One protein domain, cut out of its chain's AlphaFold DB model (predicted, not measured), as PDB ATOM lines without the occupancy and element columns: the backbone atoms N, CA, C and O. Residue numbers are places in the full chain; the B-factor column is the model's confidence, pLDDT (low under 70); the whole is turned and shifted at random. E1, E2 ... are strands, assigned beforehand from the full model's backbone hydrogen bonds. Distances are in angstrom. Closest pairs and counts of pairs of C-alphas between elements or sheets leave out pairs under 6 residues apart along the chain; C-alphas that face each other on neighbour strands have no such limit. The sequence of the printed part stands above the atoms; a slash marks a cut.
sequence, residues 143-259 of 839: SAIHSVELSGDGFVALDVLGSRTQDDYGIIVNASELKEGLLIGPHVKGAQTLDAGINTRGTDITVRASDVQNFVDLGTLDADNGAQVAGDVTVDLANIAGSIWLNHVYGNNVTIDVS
ATOM      1  N   SER A 143     -51.643 -16.537  26.716       93.31
ATOM      2  CA  SER A 143     -51.120 -17.037  25.429       93.31
ATOM      3  C   SER A 143     -52.154 -17.135  24.301       93.31
ATOM      4  O   SER A 143     -51.781 -17.082  23.136       93.31
ATOM      5  N   ALA A 144     -53.438 -17.311  24.632       94.88
ATOM      6  CA  ALA A 144     -54.539 -17.468  23.676       94.88
ATOM      7  C   ALA A 144     -55.466 -16.239  23.609       94.88
ATOM      8  O   ALA A 144     -56.606 -16.352  23.166       94.88
ATOM      9  N   ILE A 145     -55.050 -15.081  24.120       96.81
ATOM     10  CA  ILE A 145     -55.924 -13.905  24.156       96.81
ATOM     11  C   ILE A 145     -56.101 -13.309  22.755       96.81
ATOM     12  O   ILE A 145     -55.142 -13.148  22.015       96.81
ATOM     13  N   HIS A 146     -57.335 -12.951  22.399       96.19
ATOM     14  CA  HIS A 146     -57.675 -12.263  21.146       96.19
ATOM     15  C   HIS A 146     -58.149 -10.829  21.399       96.19
ATOM     16  O   HIS A 146     -57.834  -9.907  20.649       96.19
ATOM     17  N   SER A 147     -58.972 -10.638  22.434       97.69
ATOM     18  CA  SER A 147     -59.669  -9.376  22.683       97.69
ATOM     19  C   SER A 147     -59.632  -9.005  24.158       97.69
ATOM     20  O   SER A 147     -60.040  -9.788  25.018       97.69
ATOM     21  N   VAL A 148     -59.188  -7.780  24.427       98.75
ATOM     22  CA  VAL A 148     -59.099  -7.189  25.759       98.75
ATOM     23  C   VAL A 148     -59.847  -5.854  25.765       98.75
ATOM     24  O   VAL A 148     -59.535  -4.952  24.993       98.75
ATOM     25  N   GLU A 149     -60.843  -5.729  26.637       98.81
ATOM     26  CA  GLU A 149     -61.672  -4.531  26.805       98.81
ATOM     27  C   GLU A 149     -61.520  -4.000  28.235       98.81
ATOM     28  O   GLU A 149     -61.975  -4.644  29.182       98.81
ATOM     29  N   LEU A 150     -60.897  -2.835  28.398       98.81
ATOM     30  CA  LEU A 150     -60.539  -2.241  29.686       98.81
ATOM     31  C   LEU A 150     -61.238  -0.890  29.870       98.81
ATOM     32  O   LEU A 150     -61.215  -0.030  28.984       98.81
ATOM     33  N   SER A 151     -61.846  -0.681  31.034       98.50
ATOM     34  CA  SER A 151     -62.456   0.601  31.386       98.50
ATOM     35  C   SER A 151     -62.495   0.886  32.887       98.50
ATOM     36  O   SER A 151     -62.289  -0.012  33.702       98.50
ATOM     37  N   GLY A 152     -62.849   2.118  33.255       97.50
ATOM     38  CA  GLY A 152     -63.107   2.539  34.637       97.50
ATOM     39  C   GLY A 152     -62.072   3.527  35.173       97.50
ATOM     40  O   GLY A 152     -61.196   3.961  34.445       97.50
ATOM     41  N   ASP A 153     -62.180   3.920  36.442       97.00
ATOM     42  CA  ASP A 153     -61.307   4.945  37.037       97.00
ATOM     43  C   ASP A 153     -59.947   4.402  37.525       97.00
ATOM     44  O   ASP A 153     -59.071   5.187  37.881       97.00
ATOM     45  N   GLY A 154     -59.781   3.082  37.588       97.56
ATOM     46  CA  GLY A 154     -58.661   2.414  38.242       97.56
ATOM     47  C   GLY A 154     -57.380   2.285  37.414       97.56
ATOM     48  O   GLY A 154     -57.192   2.938  36.384       97.56
ATOM     49  N   PHE A 155     -56.487   1.431  37.919       97.00
ATOM     50  CA  PHE A 155     -55.249   0.994  37.265       97.00
ATOM     51  C   PHE A 155     -55.423  -0.462  36.821       97.00
ATOM     52  O   PHE A 155     -56.057  -1.239  37.536       97.00
ATOM     53  N   VAL A 156     -54.885  -0.818  35.657       98.31
ATOM     54  CA  VAL A 156     -54.890  -2.191  35.136       98.31
ATOM     55  C   VAL A 156     -53.458  -2.623  34.839       98.31
ATOM     56  O   VAL A 156     -52.775  -1.954  34.065       98.31
ATOM     57  N   ALA A 157     -53.044  -3.752  35.411       96.81
ATOM     58  CA  ALA A 157     -51.812  -4.458  35.080       96.81
ATOM     59  C   ALA A 157     -52.135  -5.857  34.541       96.81
ATOM     60  O   ALA A 157     -52.842  -6.629  35.189       96.81
ATOM     61  N   LEU A 158     -51.615  -6.172  33.357       97.12
ATOM     62  CA  LEU A 158     -51.702  -7.490  32.729       97.12
ATOM     63  C   LEU A 158     -50.293  -8.021  32.466       97.12
ATOM     64  O   LEU A 158     -49.381  -7.239  32.191       97.12
ATOM     65  N   ASP A 159     -50.138  -9.341  32.498       94.00
ATOM     66  CA  ASP A 159     -48.935  -9.995  31.978       94.00
ATOM     67  C   ASP A 159     -48.867  -9.902  30.437       94.00
ATOM     68  O   ASP A 159     -49.683  -9.241  29.783       94.00
ATOM     69  N   VAL A 160     -47.889 -10.584  29.847       93.50
ATOM     70  CA  VAL A 160     -47.707 -10.721  28.402       93.50
ATOM     71  C   VAL A 160     -48.966 -11.264  27.733       93.50
ATOM     72  O   VAL A 160     -49.498 -12.308  28.112       93.50
ATOM     73  N   LEU A 161     -49.410 -10.576  26.683       95.88
ATOM     74  CA  LEU A 161     -50.542 -10.985  25.861       95.88
ATOM     75  C   LEU A 161     -50.061 -11.767  24.636       95.88
ATOM     76  O   LEU A 161     -49.125 -11.346  23.954       95.88
ATOM     77  N   GLY A 162     -50.748 -12.865  24.326       94.31
ATOM     78  CA  GLY A 162     -50.465 -13.684  23.152       94.31
ATOM     79  C   GLY A 162     -49.235 -14.576  23.300       94.31
ATOM     80  O   GLY A 162     -48.706 -14.779  24.394       94.31
ATOM     81  N   SER A 163     -48.791 -15.170  22.194       88.25
ATOM     82  CA  SER A 163     -47.709 -16.153  22.194       88.25
ATOM     83  C   SER A 163     -46.873 -16.086  20.925       88.25
ATOM     84  O   SER A 163     -47.394 -16.048  19.816       88.25
ATOM     85  N   ARG A 164     -45.555 -16.261  21.081       85.31
ATOM     86  CA  ARG A 164     -44.616 -16.430  19.956       85.31
ATOM     87  C   ARG A 164     -44.835 -17.733  19.169       85.31
ATOM     88  O   ARG A 164     -44.319 -17.908  18.071       85.31
ATOM     89  N   THR A 165     -45.565 -18.698  19.737       81.19
ATOM     90  CA  THR A 165     -45.720 -20.049  19.153       81.19
ATOM     91  C   THR A 165     -47.146 -20.400  18.755       81.19
ATOM     92  O   THR A 165     -47.343 -21.318  17.955       81.19
ATOM     93  N   GLN A 166     -48.124 -19.705  19.325       70.69
ATOM     94  CA  GLN A 166     -49.540 -20.011  19.203       70.69
ATOM     95  C   GLN A 166     -50.266 -18.725  18.856       70.69
ATOM     96  O   GLN A 166     -50.652 -17.992  19.755       70.69
ATOM     97  N   ASP A 167     -50.464 -18.468  17.566       69.06
ATOM     98  CA  ASP A 167     -51.463 -17.482  17.197       69.06
ATOM     99  C   ASP A 167     -52.107 -17.778  15.843       69.06
ATOM    100  O   ASP A 167     -51.427 -17.946  14.829       69.06
ATOM    101  N   ASP A 168     -53.435 -17.880  15.854       77.25
ATOM    102  CA  ASP A 168     -54.273 -18.051  14.664       77.25
ATOM    103  C   ASP A 168     -55.006 -16.733  14.312       77.25
ATOM    104  O   ASP A 168     -55.671 -16.659  13.271       77.25
ATOM    105  N   TYR A 169     -54.949 -15.707  15.174       87.25
ATOM    106  CA  TYR A 169     -55.711 -14.458  15.061       87.25
ATOM    107  C   TYR A 169     -54.888 -13.238  15.507       87.25
ATOM    108  O   TYR A 169     -53.799 -13.370  16.025       87.25
ATOM    109  N   GLY A 170     -55.347 -12.018  15.222       94.62
ATOM    110  CA  GLY A 170     -54.689 -10.810  15.747       94.62
ATOM    111  C   GLY A 170     -55.092 -10.521  17.196       94.62
ATOM    112  O   GLY A 170     -56.072 -11.091  17.674       94.62
ATOM    113  N   ILE A 171     -54.423  -9.591  17.873       98.06
ATOM    114  CA  ILE A 171     -54.771  -9.148  19.234       98.06
ATOM    115  C   ILE A 171     -55.335  -7.729  19.194       98.06
ATOM    116  O   ILE A 171     -54.750  -6.830  18.595       98.06
ATOM    117  N   ILE A 172     -56.474  -7.513  19.856       98.44
ATOM    118  CA  ILE A 172     -57.110  -6.198  19.989       98.44
ATOM    119  C   ILE A 172     -57.223  -5.829  21.466       98.44
ATOM    120  O   ILE A 172     -57.930  -6.493  22.222       98.44
ATOM    121  N   VAL A 173     -56.602  -4.716  21.848       98.75
ATOM    122  CA  VAL A 173     -56.723  -4.098  23.170       98.75
ATOM    123  C   VAL A 173     -57.439  -2.760  23.024       98.75
ATOM    124  O   VAL A 173     -56.959  -1.863  22.335       98.75
ATOM    125  N   ASN A 174     -58.582  -2.605  23.684       98.69
ATOM    126  CA  ASN A 174     -59.274  -1.327  23.814       98.69
ATOM    127  C   ASN A 174     -59.284  -0.933  25.295       98.69
ATOM    128  O   ASN A 174     -59.866  -1.635  26.117       98.69
ATOM    129  N   ALA A 175     -58.658   0.188  25.632       98.44
ATOM    130  CA  ALA A 175     -58.625   0.762  26.966       98.44
ATOM    131  C   ALA A 175     -59.216   2.172  26.943       98.44
ATOM    132  O   ALA A 175     -58.829   3.020  26.142       98.44
ATOM    133  N   SER A 176     -60.174   2.432  27.827       96.31
ATOM    134  CA  SER A 176     -60.854   3.726  27.893       96.31
ATOM    135  C   SER A 176     -61.082   4.172  29.326       96.31
ATOM    136  O   SER A 176     -61.265   3.354  30.216       96.31
ATOM    137  N   GLU A 177     -61.078   5.478  29.566       95.62
ATOM    138  CA  GLU A 177     -61.408   6.087  30.862       95.62
ATOM    139  C   GLU A 177     -60.452   5.771  32.036       95.62
ATOM    140  O   GLU A 177     -60.598   6.421  33.071       95.62
ATOM    141  N   LEU A 178     -59.454   4.881  31.878       97.75
ATOM    142  CA  LEU A 178     -58.488   4.507  32.927       97.75
ATOM    143  C   LEU A 178     -57.733   5.734  33.440       97.75
ATOM    144  O   LEU A 178     -56.855   6.289  32.772       97.75
ATOM    145  N   LYS A 179     -58.079   6.179  34.651       96.69
ATOM    146  CA  LYS A 179     -57.483   7.391  35.222       96.69
ATOM    147  C   LYS A 179     -56.120   7.131  35.826       96.69
ATOM    148  O   LYS A 179     -55.269   8.006  35.718       96.69
ATOM    149  N   GLU A 180     -55.913   5.976  36.453       96.44
ATOM    150  CA  GLU A 180     -54.662   5.676  37.162       96.44
ATOM    151  C   GLU A 180     -53.600   5.032  36.252       96.44
ATOM    152  O   GLU A 180     -52.413   5.209  36.524       96.44
ATOM    153  N   GLY A 181     -53.991   4.389  35.143       96.81
ATOM    154  CA  GLY A 181     -53.084   3.979  34.059       96.81
ATOM    155  C   GLY A 181     -53.323   2.568  33.511       96.81
ATOM    156  O   GLY A 181     -54.215   1.853  33.970       96.81
ATOM    157  N   LEU A 182     -52.492   2.182  32.543       97.81
ATOM    158  CA  LEU A 182     -52.446   0.858  31.921       97.81
ATOM    159  C   LEU A 182     -51.001   0.353  31.873       97.81
ATOM    160  O   LEU A 182     -50.109   1.086  31.448       97.81
ATOM    161  N   LEU A 183     -50.803  -0.903  32.262       95.94
ATOM    162  CA  LEU A 183     -49.553  -1.643  32.123       95.94
ATOM    163  C   LEU A 183     -49.826  -3.008  31.473       95.94
ATOM    164  O   LEU A 183     -50.682  -3.752  31.953       95.94
ATOM    165  N   ILE A 184     -49.091  -3.335  30.410       95.81
ATOM    166  CA  ILE A 184     -49.095  -4.655  29.768       95.81
ATOM    167  C   ILE A 184     -47.668  -5.180  29.676       95.81
ATOM    168  O   ILE A 184     -46.779  -4.495  29.174       95.81
ATOM    169  N   GLY A 185     -47.486  -6.422  30.117       88.75
ATOM    170  CA  GLY A 185     -46.185  -7.059  30.193       88.75
ATOM    171  C   GLY A 185     -45.388  -6.591  31.407       88.75
ATOM    172  O   GLY A 185     -45.805  -5.706  32.170       88.75
ATOM    173  N   PRO A 186     -44.226  -7.210  31.639       73.62
ATOM    174  CA  PRO A 186     -43.463  -6.896  32.811       73.62
ATOM    175  C   PRO A 186     -42.769  -5.548  32.665       73.62
ATOM    176  O   PRO A 186     -41.922  -5.378  31.803       73.62
ATOM    177  N   HIS A 187     -43.105  -4.585  33.531       60.12
ATOM    178  CA  HIS A 187     -42.350  -3.340  33.665       60.12
ATOM    179  C   HIS A 187     -41.680  -3.250  35.033       60.12
ATOM    180  O   HIS A 187     -42.317  -3.069  36.074       60.12
ATOM    181  N   VAL A 188     -40.351  -3.306  35.037       52.88
ATOM    182  CA  VAL A 188     -39.531  -2.915  36.180       52.88
ATOM    183  C   VAL A 188     -38.852  -1.612  35.800       52.88
ATOM    184  O   VAL A 188     -37.900  -1.598  35.027       52.88
ATOM    185  N   LYS A 189     -39.325  -0.504  36.372       42.66
ATOM    186  CA  LYS A 189     -38.759   0.830  36.154       42.66
ATOM    187  C   LYS A 189     -37.237   0.823  36.369       42.66
ATOM    188  O   LYS A 189     -36.774   0.769  37.511       42.66
ATOM    189  N   GLY A 190     -36.470   0.907  35.280       39.53
ATOM    190  CA  GLY A 190     -35.002   0.910  35.288       39.53
ATOM    191  C   GLY A 190     -34.311  -0.455  35.143       39.53
ATOM    192  O   GLY A 190     -33.097  -0.508  35.333       39.53
ATOM    193  N   ALA A 191     -35.035  -1.534  34.825       41.12
ATOM    194  CA  ALA A 191     -34.443  -2.780  34.335       41.12
ATOM    195  C   ALA A 191     -34.465  -2.784  32.799       41.12
ATOM    196  O   ALA A 191     -35.504  -2.545  32.198       41.12
ATOM    197  N   GLN A 192     -33.311  -3.044  32.190       42.28
ATOM    198  CA  GLN A 192     -33.067  -3.033  30.739       42.28
ATOM    199  C   GLN A 192     -33.556  -4.310  30.021       42.28
ATOM    200  O   GLN A 192     -33.196  -4.536  28.879       42.28
ATOM    201  N   THR A 193     -34.302  -5.191  30.693       43.62
ATOM    202  CA  THR A 193     -34.510  -6.579  30.240       43.62
ATOM    203  C   THR A 193     -35.989  -6.930  30.137       43.62
ATOM    204  O   THR A 193     -36.443  -7.743  30.940       43.62
ATOM    205  N   LEU A 194     -36.782  -6.285  29.278       49.72
ATOM    206  CA  LEU A 194     -38.213  -6.613  29.160       49.72
ATOM    207  C   LEU A 194     -38.690  -6.526  27.696       49.72
ATOM    208  O   LEU A 194     -39.399  -5.599  27.305       49.72
ATOM    209  N   ASP A 195     -38.341  -7.546  26.907       62.94
ATOM    210  CA  ASP A 195     -38.841  -7.811  25.540       62.94
ATOM    211  C   ASP A 195     -40.243  -8.437  25.520       62.94
ATOM    212  O   ASP A 195     -40.581  -9.297  24.701       62.94
ATOM    213  N   ALA A 196     -41.073  -8.045  26.480       78.81
ATOM    214  CA  ALA A 196     -42.298  -8.740  26.816       78.81
ATOM    215  C   ALA A 196     -43.450  -7.732  26.923       78.81
ATOM    216  O   ALA A 196     -43.430  -6.840  27.765       78.81
ATOM    217  N   GLY A 197     -44.445  -7.869  26.045       90.50
ATOM    218  CA  GLY A 197     -45.648  -7.035  26.002       90.50
ATOM    219  C   GLY A 197     -46.779  -7.764  25.279       90.50
ATOM    220  O   GLY A 197     -47.451  -8.602  25.875       90.50
ATOM    221  N   ILE A 198     -46.969  -7.500  23.990       96.19
ATOM    222  CA  ILE A 198     -47.975  -8.151  23.140       96.19
ATOM    223  C   ILE A 198     -47.263  -8.901  22.015       96.19
ATOM    224  O   ILE A 198     -46.528  -8.298  21.241       96.19
ATOM    225  N   ASN A 199     -47.491 -10.207  21.918       94.06
ATOM    226  CA  ASN A 199     -46.834 -11.078  20.949       94.06
ATOM    227  C   ASN A 199     -47.860 -11.807  20.085       94.06
ATOM    228  O   ASN A 199     -48.721 -12.514  20.609       94.06
ATOM    229  N   THR A 200     -47.703 -11.721  18.773       94.88
ATOM    230  CA  THR A 200     -48.404 -12.567  17.801       94.88
ATOM    231  C   THR A 200     -47.392 -13.179  16.834       94.88
ATOM    232  O   THR A 200     -46.220 -12.811  16.852       94.88
ATOM    233  N   ARG A 201     -47.809 -14.117  15.976       90.94
ATOM    234  CA  ARG A 201     -46.930 -14.745  14.974       90.94
ATOM    235  C   ARG A 201     -47.436 -14.493  13.555       90.94
ATOM    236  O   ARG A 201     -48.011 -15.385  12.926       90.94
ATOM    237  N   GLY A 202     -47.205 -13.287  13.044       93.25
ATOM    238  CA  GLY A 202     -47.615 -12.885  11.695       93.25
ATOM    239  C   GLY A 202     -49.068 -12.411  11.589       93.25
ATOM    240  O   GLY A 202     -49.627 -12.392  10.492       93.25
ATOM    241  N   THR A 203     -49.708 -12.077  12.710       96.69
ATOM    242  CA  THR A 203     -51.081 -11.549  12.773       96.69
ATOM    243  C   THR A 203     -51.111 -10.183  13.451       96.69
ATOM    244  O   THR A 203     -50.206  -9.824  14.193       96.69
ATOM    245  N   ASP A 204     -52.145  -9.390  13.180       97.88
ATOM    246  CA  ASP A 204     -52.123  -7.972  13.544       97.88
ATOM    247  C   ASP A 204     -52.222  -7.722  15.059       97.88
ATOM    248  O   ASP A 204     -52.962  -8.403  15.771       97.88
ATOM    249  N   ILE A 205     -51.565  -6.667  15.534       98.56
ATOM    250  CA  ILE A 205     -51.731  -6.105  16.877       98.56
ATOM    251  C   ILE A 205     -52.430  -4.752  16.751       98.56
ATOM    252  O   ILE A 205     -52.020  -3.878  15.991       98.56
ATOM    253  N   THR A 206     -53.500  -4.546  17.514       98.69
ATOM    254  CA  THR A 206     -54.196  -3.259  17.592       98.69
ATOM    255  C   THR A 206     -54.394  -2.838  19.040       98.69
ATOM    256  O   THR A 206     -55.098  -3.514  19.786       98.69
ATOM    257  N   VAL A 207     -53.864  -1.677  19.416       98.81
ATOM    258  CA  VAL A 207     -54.056  -1.072  20.738       98.81
ATOM    259  C   VAL A 207     -54.726   0.288  20.586       98.81
ATOM    260  O   VAL A 207     -54.268   1.129  19.821       98.81
ATOM    261  N   ARG A 208     -55.817   0.514  21.320       98.75
ATOM    262  CA  ARG A 208     -56.496   1.812  21.429       98.75
ATOM    263  C   ARG A 208     -56.591   2.195  22.892       98.75
ATOM    264  O   ARG A 208     -57.356   1.572  23.623       98.75
ATOM    265  N   ALA A 209     -55.826   3.192  23.316       98.12
ATOM    266  CA  ALA A 209     -55.772   3.654  24.700       98.12
ATOM    267  C   ALA A 209     -55.708   5.191  24.822       98.12
ATOM    268  O   ALA A 209     -55.245   5.716  25.833       98.12
ATOM    269  N   SER A 210     -56.228   5.915  23.826       97.12
ATOM    270  CA  SER A 210     -56.251   7.387  23.775       97.12
ATOM    271  C   SER A 210     -56.971   8.061  24.959       97.12
ATOM    272  O   SER A 210     -56.728   9.218  25.287       97.12
ATOM    273  N   ASP A 211     -57.883   7.346  25.623       95.38
ATOM    274  CA  ASP A 211     -58.670   7.869  26.748       95.38
ATOM    275  C   ASP A 211     -58.045   7.562  28.131       95.38
ATOM    276  O   ASP A 211     -58.676   7.812  29.167       95.38
ATOM    277  N   VAL A 212     -56.821   7.016  28.179       97.25
ATOM    278  CA  VAL A 212     -56.069   6.773  29.424       97.25
ATOM    279  C   VAL A 212     -55.396   8.067  29.901       97.25
ATOM    280  O   VAL A 212     -54.800   8.802  29.121       97.25
ATOM    281  N   GLN A 213     -55.482   8.390  31.197       94.25
ATOM    282  CA  GLN A 213     -55.074   9.723  31.679       94.25
ATOM    283  C   GLN A 213     -53.657   9.791  32.254       94.25
ATOM    284  O   GLN A 213     -52.945  10.753  31.974       94.25
ATOM    285  N   ASN A 214     -53.251   8.839  33.098       95.06
ATOM    286  CA  ASN A 214     -52.014   8.970  33.878       95.06
ATOM    287  C   ASN A 214     -50.789   8.352  33.201       95.06
ATOM    288  O   ASN A 214     -49.763   9.013  33.089       95.06
ATOM    289  N   PHE A 215     -50.857   7.101  32.762       95.62
ATOM    290  CA  PHE A 215     -49.788   6.528  31.952       95.62
ATOM    291  C   PHE A 215     -50.247   5.309  31.165       95.62
ATOM    292  O   PHE A 215     -51.209   4.647  31.563       95.62
ATOM    293  N   VAL A 216     -49.522   5.015  30.090       97.50
ATOM    294  CA  VAL A 216     -49.636   3.779  29.321       97.50
ATOM    295  C   VAL A 216     -48.245   3.198  29.116       97.50
ATOM    296  O   VAL A 216     -47.341   3.887  28.649       97.50
ATOM    297  N   ASP A 217     -48.098   1.929  29.464       95.56
ATOM    298  CA  ASP A 217     -46.912   1.129  29.191       95.56
ATOM    299  C   ASP A 217     -47.337  -0.176  28.519       95.56
ATOM    300  O   ASP A 217     -48.139  -0.930  29.077       95.56
ATOM    301  N   LEU A 218     -46.851  -0.396  27.298       95.62
ATOM    302  CA  LEU A 218     -47.209  -1.558  26.484       95.62
ATOM    303  C   LEU A 218     -46.057  -2.558  26.317       95.62
ATOM    304  O   LEU A 218     -46.250  -3.576  25.652       95.62
ATOM    305  N   GLY A 219     -44.871  -2.270  26.866       92.25
ATOM    306  CA  GLY A 219     -43.676  -3.076  26.624       92.25
ATOM    307  C   GLY A 219     -43.351  -3.214  25.129       92.25
ATOM    308  O   GLY A 219     -43.423  -2.240  24.374       92.25
ATOM    309  N   THR A 220     -42.969  -4.424  24.716       94.06
ATOM    310  CA  THR A 220     -42.710  -4.786  23.310       94.06
ATOM    311  C   THR A 220     -43.988  -5.243  22.606       94.06
ATOM    312  O   THR A 220     -44.730  -6.063  23.137       94.06
ATOM    313  N   LEU A 221     -44.219  -4.756  21.387       96.88
ATOM    314  CA  LEU A 221     -45.297  -5.168  20.492       96.88
ATOM    315  C   LEU A 221     -44.678  -5.885  19.291       96.88
ATOM    316  O   LEU A 221     -44.130  -5.235  18.405       96.88
ATOM    317  N   ASP A 222     -44.757  -7.209  19.257       95.81
ATOM    318  CA  ASP A 222     -44.111  -8.025  18.229       95.81
ATOM    319  C   ASP A 222     -45.144  -8.831  17.435       95.81
ATOM    320  O   ASP A 222     -45.661  -9.846  17.911       95.81
ATOM    321  N   ALA A 223     -45.448  -8.358  16.222       95.94
ATOM    322  CA  ALA A 223     -46.297  -9.056  15.261       95.94
ATOM    323  C   ALA A 223     -45.513  -9.928  14.265       95.94
ATOM    324  O   ALA A 223     -46.103 -10.548  13.373       95.94
ATOM    325  N   ASP A 224     -44.188  -9.970  14.388       91.81
ATOM    326  CA  ASP A 224     -43.282 -10.733  13.544       91.81
ATOM    327  C   ASP A 224     -43.009 -12.114  14.158       91.81
ATOM    328  O   ASP A 224     -43.475 -13.121  13.621       91.81
ATOM    329  N   ASN A 225     -42.328 -12.178  15.312       86.44
ATOM    330  CA  ASN A 225     -41.985 -13.403  16.060       86.44
ATOM    331  C   ASN A 225     -41.592 -14.611  15.174       86.44
ATOM    332  O   ASN A 225     -42.074 -15.740  15.351       86.44
ATOM    333  N   GLY A 226     -40.731 -14.390  14.176       84.25
ATOM    334  CA  GLY A 226     -40.262 -15.441  13.265       84.25
ATOM    335  C   GLY A 226     -41.332 -15.946  12.289       84.25
ATOM    336  O   GLY A 226     -41.268 -17.087  11.802       84.25
ATOM    337  N   ALA A 227     -42.365 -15.147  12.026       87.50
ATOM    338  CA  ALA A 227     -43.266 -15.358  10.906       87.50
ATOM    339  C   ALA A 227     -42.540 -15.085   9.581       87.50
ATOM    340  O   ALA A 227     -41.558 -14.364   9.500       87.50
ATOM    341  N   GLN A 228     -43.028 -15.692   8.497       88.88
ATOM    342  CA  GLN A 228     -42.492 -15.406   7.156       88.88
ATOM    343  C   GLN A 228     -42.907 -14.020   6.649       88.88
ATOM    344  O   GLN A 228     -42.276 -13.471   5.754       88.88
ATOM    345  N   VAL A 229     -44.021 -13.512   7.174       90.81
ATOM    346  CA  VAL A 229     -44.559 -12.178   6.931       90.81
ATOM    347  C   VAL A 229     -45.115 -11.722   8.271       90.81
ATOM    348  O   VAL A 229     -45.947 -12.431   8.844       90.81
ATOM    349  N   ALA A 230     -44.632 -10.592   8.772       94.25
ATOM    350  CA  ALA A 230     -45.122 -10.007  10.011       94.25
ATOM    351  C   ALA A 230     -46.579  -9.525   9.862       94.25
ATOM    352  O   ALA A 230     -47.033  -9.211   8.760       94.25
ATOM    353  N   GLY A 231     -47.319  -9.473  10.969       97.00
ATOM    354  CA  GLY A 231     -48.617  -8.802  11.027       97.00
ATOM    355  C   GLY A 231     -48.467  -7.282  11.104       97.00
ATOM    356  O   GLY A 231     -47.367  -6.765  11.309       97.00
ATOM    357  N   ASP A 232     -49.569  -6.552  10.956       98.44
ATOM    358  CA  ASP A 232     -49.566  -5.095  11.108       98.44
ATOM    359  C   ASP A 232     -49.676  -4.693  12.587       98.44
ATOM    360  O   ASP A 232     -50.387  -5.328  13.365       98.44
ATOM    361  N   VAL A 233     -49.028  -3.597  12.984       98.69
ATOM    362  CA  VAL A 233     -49.152  -3.022  14.330       98.69
ATOM    363  C   VAL A 233     -49.793  -1.642  14.246       98.69
ATOM    364  O   VAL A 233     -49.288  -0.747  13.577       98.69
ATOM    365  N   THR A 234     -50.917  -1.451  14.935       98.75
ATOM    366  CA  THR A 234     -51.612  -0.158  15.047       98.75
ATOM    367  C   THR A 234     -51.790   0.227  16.510       98.75
ATOM    368  O   THR A 234     -52.426  -0.499  17.273       98.75
ATOM    369  N   VAL A 235     -51.275   1.388  16.896       98.75
ATOM    370  CA  VAL A 235     -51.264   1.894  18.269       98.75
ATOM    371  C   VAL A 235     -51.838   3.310  18.280       98.75
ATOM    372  O   VAL A 235     -51.277   4.205  17.667       98.75
ATOM    373  N   ASP A 236     -52.961   3.504  18.970       98.69
ATOM    374  CA  ASP A 236     -53.612   4.804  19.174       98.69
ATOM    375  C   ASP A 236     -53.553   5.175  20.660       98.69
ATOM    376  O   ASP A 236     -54.249   4.596  21.502       98.69
ATOM    377  N   LEU A 237     -52.673   6.121  20.965       98.00
ATOM    378  CA  LEU A 237     -52.317   6.647  22.279       98.00
ATOM    379  C   LEU A 237     -52.428   8.179  22.305       98.00
ATOM    380  O   LEU A 237     -51.805   8.844  23.139       98.00
ATOM    381  N   ALA A 238     -53.220   8.745  21.395       97.06
ATOM    382  CA  ALA A 238     -53.401  10.181  21.307       97.06
ATOM    383  C   ALA A 238     -54.042  10.741  22.590       97.06
ATOM    384  O   ALA A 238     -54.799  10.054  23.266       97.06
ATOM    385  N   ASN A 239     -53.823  12.019  22.905       95.31
ATOM    386  CA  ASN A 239     -54.455  12.733  24.033       95.31
ATOM    387  C   ASN A 239     -54.116  12.232  25.457       95.31
ATOM    388  O   ASN A 239     -54.709  12.717  26.431       95.31
ATOM    389  N   ILE A 240     -53.158  11.316  25.627       95.62
ATOM    390  CA  ILE A 240     -52.758  10.845  26.960       95.62
ATOM    391  C   ILE A 240     -52.062  11.978  27.726       95.62
ATOM    392  O   ILE A 240     -51.084  12.583  27.277       95.62
ATOM    393  N   ALA A 241     -52.573  12.285  28.920       91.94
ATOM    394  CA  ALA A 241     -52.087  13.427  29.693       91.94
ATOM    395  C   ALA A 241     -50.767  13.154  30.437       91.94
ATOM    396  O   ALA A 241     -50.059  14.103  30.784       91.94
ATOM    397  N   GLY A 242     -50.451  11.892  30.722       93.94
ATOM    398  CA  GLY A 242     -49.202  11.507  31.368       93.94
ATOM    399  C   GLY A 242     -48.287  10.673  30.475       93.94
ATOM    400  O   GLY A 242     -48.190  10.943  29.286       93.94
ATOM    401  N   SER A 243     -47.497   9.781  31.070       95.19
ATOM    402  CA  SER A 243     -46.326   9.202  30.383       95.19
ATOM    403  C   SER A 243     -46.698   8.029  29.479       95.19
ATOM    404  O   SER A 243     -47.571   7.238  29.835       95.19
ATOM    405  N   ILE A 244     -46.016   7.913  28.344       96.75
ATOM    406  CA  ILE A 244     -46.160   6.806  27.399       96.75
ATOM    407  C   ILE A 244     -44.815   6.096  27.276       96.75
ATOM    408  O   ILE A 244     -43.800   6.750  27.026       96.75
ATOM    409  N   TRP A 245     -44.826   4.772  27.420       95.19
ATOM    410  CA  TRP A 245     -43.666   3.911  27.213       95.19
ATOM    411  C   TRP A 245     -43.970   2.855  26.156       95.19
ATOM    412  O   TRP A 245     -44.910   2.068  26.294       95.19
ATOM    413  N   LEU A 246     -43.156   2.858  25.102       94.25
ATOM    414  CA  LEU A 246     -43.122   1.840  24.061       94.25
ATOM    415  C   LEU A 246     -41.691   1.311  23.975       94.25
ATOM    416  O   LEU A 246     -40.748   2.100  23.879       94.25
ATOM    417  N   ASN A 247     -41.522  -0.010  24.018       91.81
ATOM    418  CA  ASN A 247     -40.215  -0.624  23.821       91.81
ATOM    419  C   ASN A 247     -39.990  -0.898  22.323       91.81
ATOM    420  O   ASN A 247     -39.901   0.040  21.528       91.81
ATOM    421  N   HIS A 248     -39.929  -2.165  21.924       94.06
ATOM    422  CA  HIS A 248     -39.844  -2.560  20.526       94.06
ATOM    423  C   HIS A 248     -41.231  -2.615  19.883       94.06
ATOM    424  O   HIS A 248     -42.197  -3.027  20.521       94.06
ATOM    425  N   VAL A 249     -41.333  -2.214  18.615       97.44
ATOM    426  CA  VAL A 249     -42.573  -2.317  17.829       97.44
ATOM    427  C   VAL A 249     -42.243  -2.927  16.479       97.44
ATOM    428  O   VAL A 249     -41.628  -2.267  15.646       97.44
ATOM    429  N   TYR A 250     -42.631  -4.180  16.263       96.88
ATOM    430  CA  TYR A 250     -42.287  -4.946  15.070       96.88
ATOM    431  C   TYR A 250     -43.544  -5.338  14.302       96.88
ATOM    432  O   TYR A 250     -44.415  -6.027  14.832       96.88
ATOM    433  N   GLY A 251     -43.627  -4.924  13.039       97.12
ATOM    434  CA  GLY A 251     -44.729  -5.279  12.153       97.12
ATOM    435  C   GLY A 251     -44.367  -5.145  10.679       97.12
ATOM    436  O   GLY A 251     -43.304  -4.641  10.321       97.12
ATOM    437  N   ASN A 252     -45.265  -5.589   9.803       96.75
ATOM    438  CA  ASN A 252     -45.130  -5.350   8.368       96.75
ATOM    439  C   ASN A 252     -45.445  -3.884   8.048       96.75
ATOM    440  O   ASN A 252     -44.617  -3.181   7.469       96.75
ATOM    441  N   ASN A 253     -46.610  -3.416   8.505       98.25
ATOM    442  CA  ASN A 253     -46.953  -2.001   8.602       98.25
ATOM    443  C   ASN A 253     -47.040  -1.591  10.075       98.25
ATOM    444  O   ASN A 253     -47.667  -2.289  10.873       98.25
ATOM    445  N   VAL A 254     -46.461  -0.448  10.435       98.69
ATOM    446  CA  VAL A 254     -46.492   0.086  11.802       98.69
ATOM    447  C   VAL A 254     -47.136   1.467  11.792       98.69
ATOM    448  O   VAL A 254     -46.695   2.362  11.084       98.69
ATOM    449  N   THR A 255     -48.194   1.657  12.574       98.69
ATOM    450  CA  THR A 255     -48.852   2.953  12.786       98.69
ATOM    451  C   THR A 255     -48.908   3.242  14.276       98.69
ATOM    452  O   THR A 255     -49.497   2.470  15.031       98.69
ATOM    453  N   ILE A 256     -48.308   4.350  14.698       98.75
ATOM    454  CA  ILE A 256     -48.269   4.808  16.084       98.75
ATOM    455  C   ILE A 256     -48.759   6.250  16.110       98.75
ATOM    456  O   ILE A 256     -48.131   7.130  15.526       98.75
ATOM    457  N   ASP A 257     -49.861   6.480  16.811       98.56
ATOM    458  CA  ASP A 257     -50.413   7.802  17.069       98.56
ATOM    459  C   ASP A 257     -50.267   8.135  18.552       98.56
ATOM    460  O   ASP A 257     -50.938   7.560  19.406       98.56
ATOM    461  N   VAL A 258     -49.357   9.054  18.863       97.81
ATOM    462  CA  VAL A 258     -49.197   9.677  20.185       97.81
ATOM    463  C   VAL A 258     -49.443  11.189  20.099       97.81
ATOM    464  O   VAL A 258     -48.969  11.960  20.942       97.81
ATOM    465  N   SER A 259     -50.176  11.634  19.075       96.38
ATOM    466  CA  SER A 259     -50.508  13.041  18.878       96.38
ATOM    467  C   SER A 259     -51.281  13.593  20.079       96.38
ATOM    468  O   SER A 259     -51.951  12.872  20.823       96.38
TER     469      SER A 259
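Overview. This is residues 143 to 259 of the 839 residues of an uncharacterized protein of Halomonadaceae bacterium T82-2 (UniProt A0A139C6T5). Little regular structure is named, yet the chain winds in stacked turns, a short solenoid with parallel sheets E1 E3 E5 E7 E9 and E2 E4 E6 E8 along two sides; residues 188 to 193 stick out. The 117 printed residues include nine named strands, E1 to E9 in chain order: all strand, though strands hold 43 residues. It is compact, with radius of gyration of the C-alphas 13.2 A and spans of 39 by 26 by 25 A.

Along the chain. Find C-alpha 147 at (-59.669, -9.376, 22.683), beginning E1, residues 147 to 151. E3 is 171 to 176, 16.7 A long; E5 205 to 208; E7 233 to 236. E9, 249 to 257, 12.8 A, bends by 131 degrees at residue 252 and ends at C-alpha 257 (-50.413, 7.802, 17.069). The other sheet has E2, 155 to 158; E4, 181 to 184; E6, 215 to 217; E8, 243 to 246.

Arrangement. In the twisted larger sheet, edge strand E1 is parallel to E3 at 8 degrees; look for N 148 and O 172, 2.8 A apart, within hydrogen-bond range. E2 and E4 are parallel at 3 degrees, with N 158 and O 183 at 2.9 A.

Size, cuts and confidence. The printed part has no cut. Links E2 to E3, E4 to E5 and E6 to E7 are long. Look for pLDDT under 70 at residues 167 and 187 to 195.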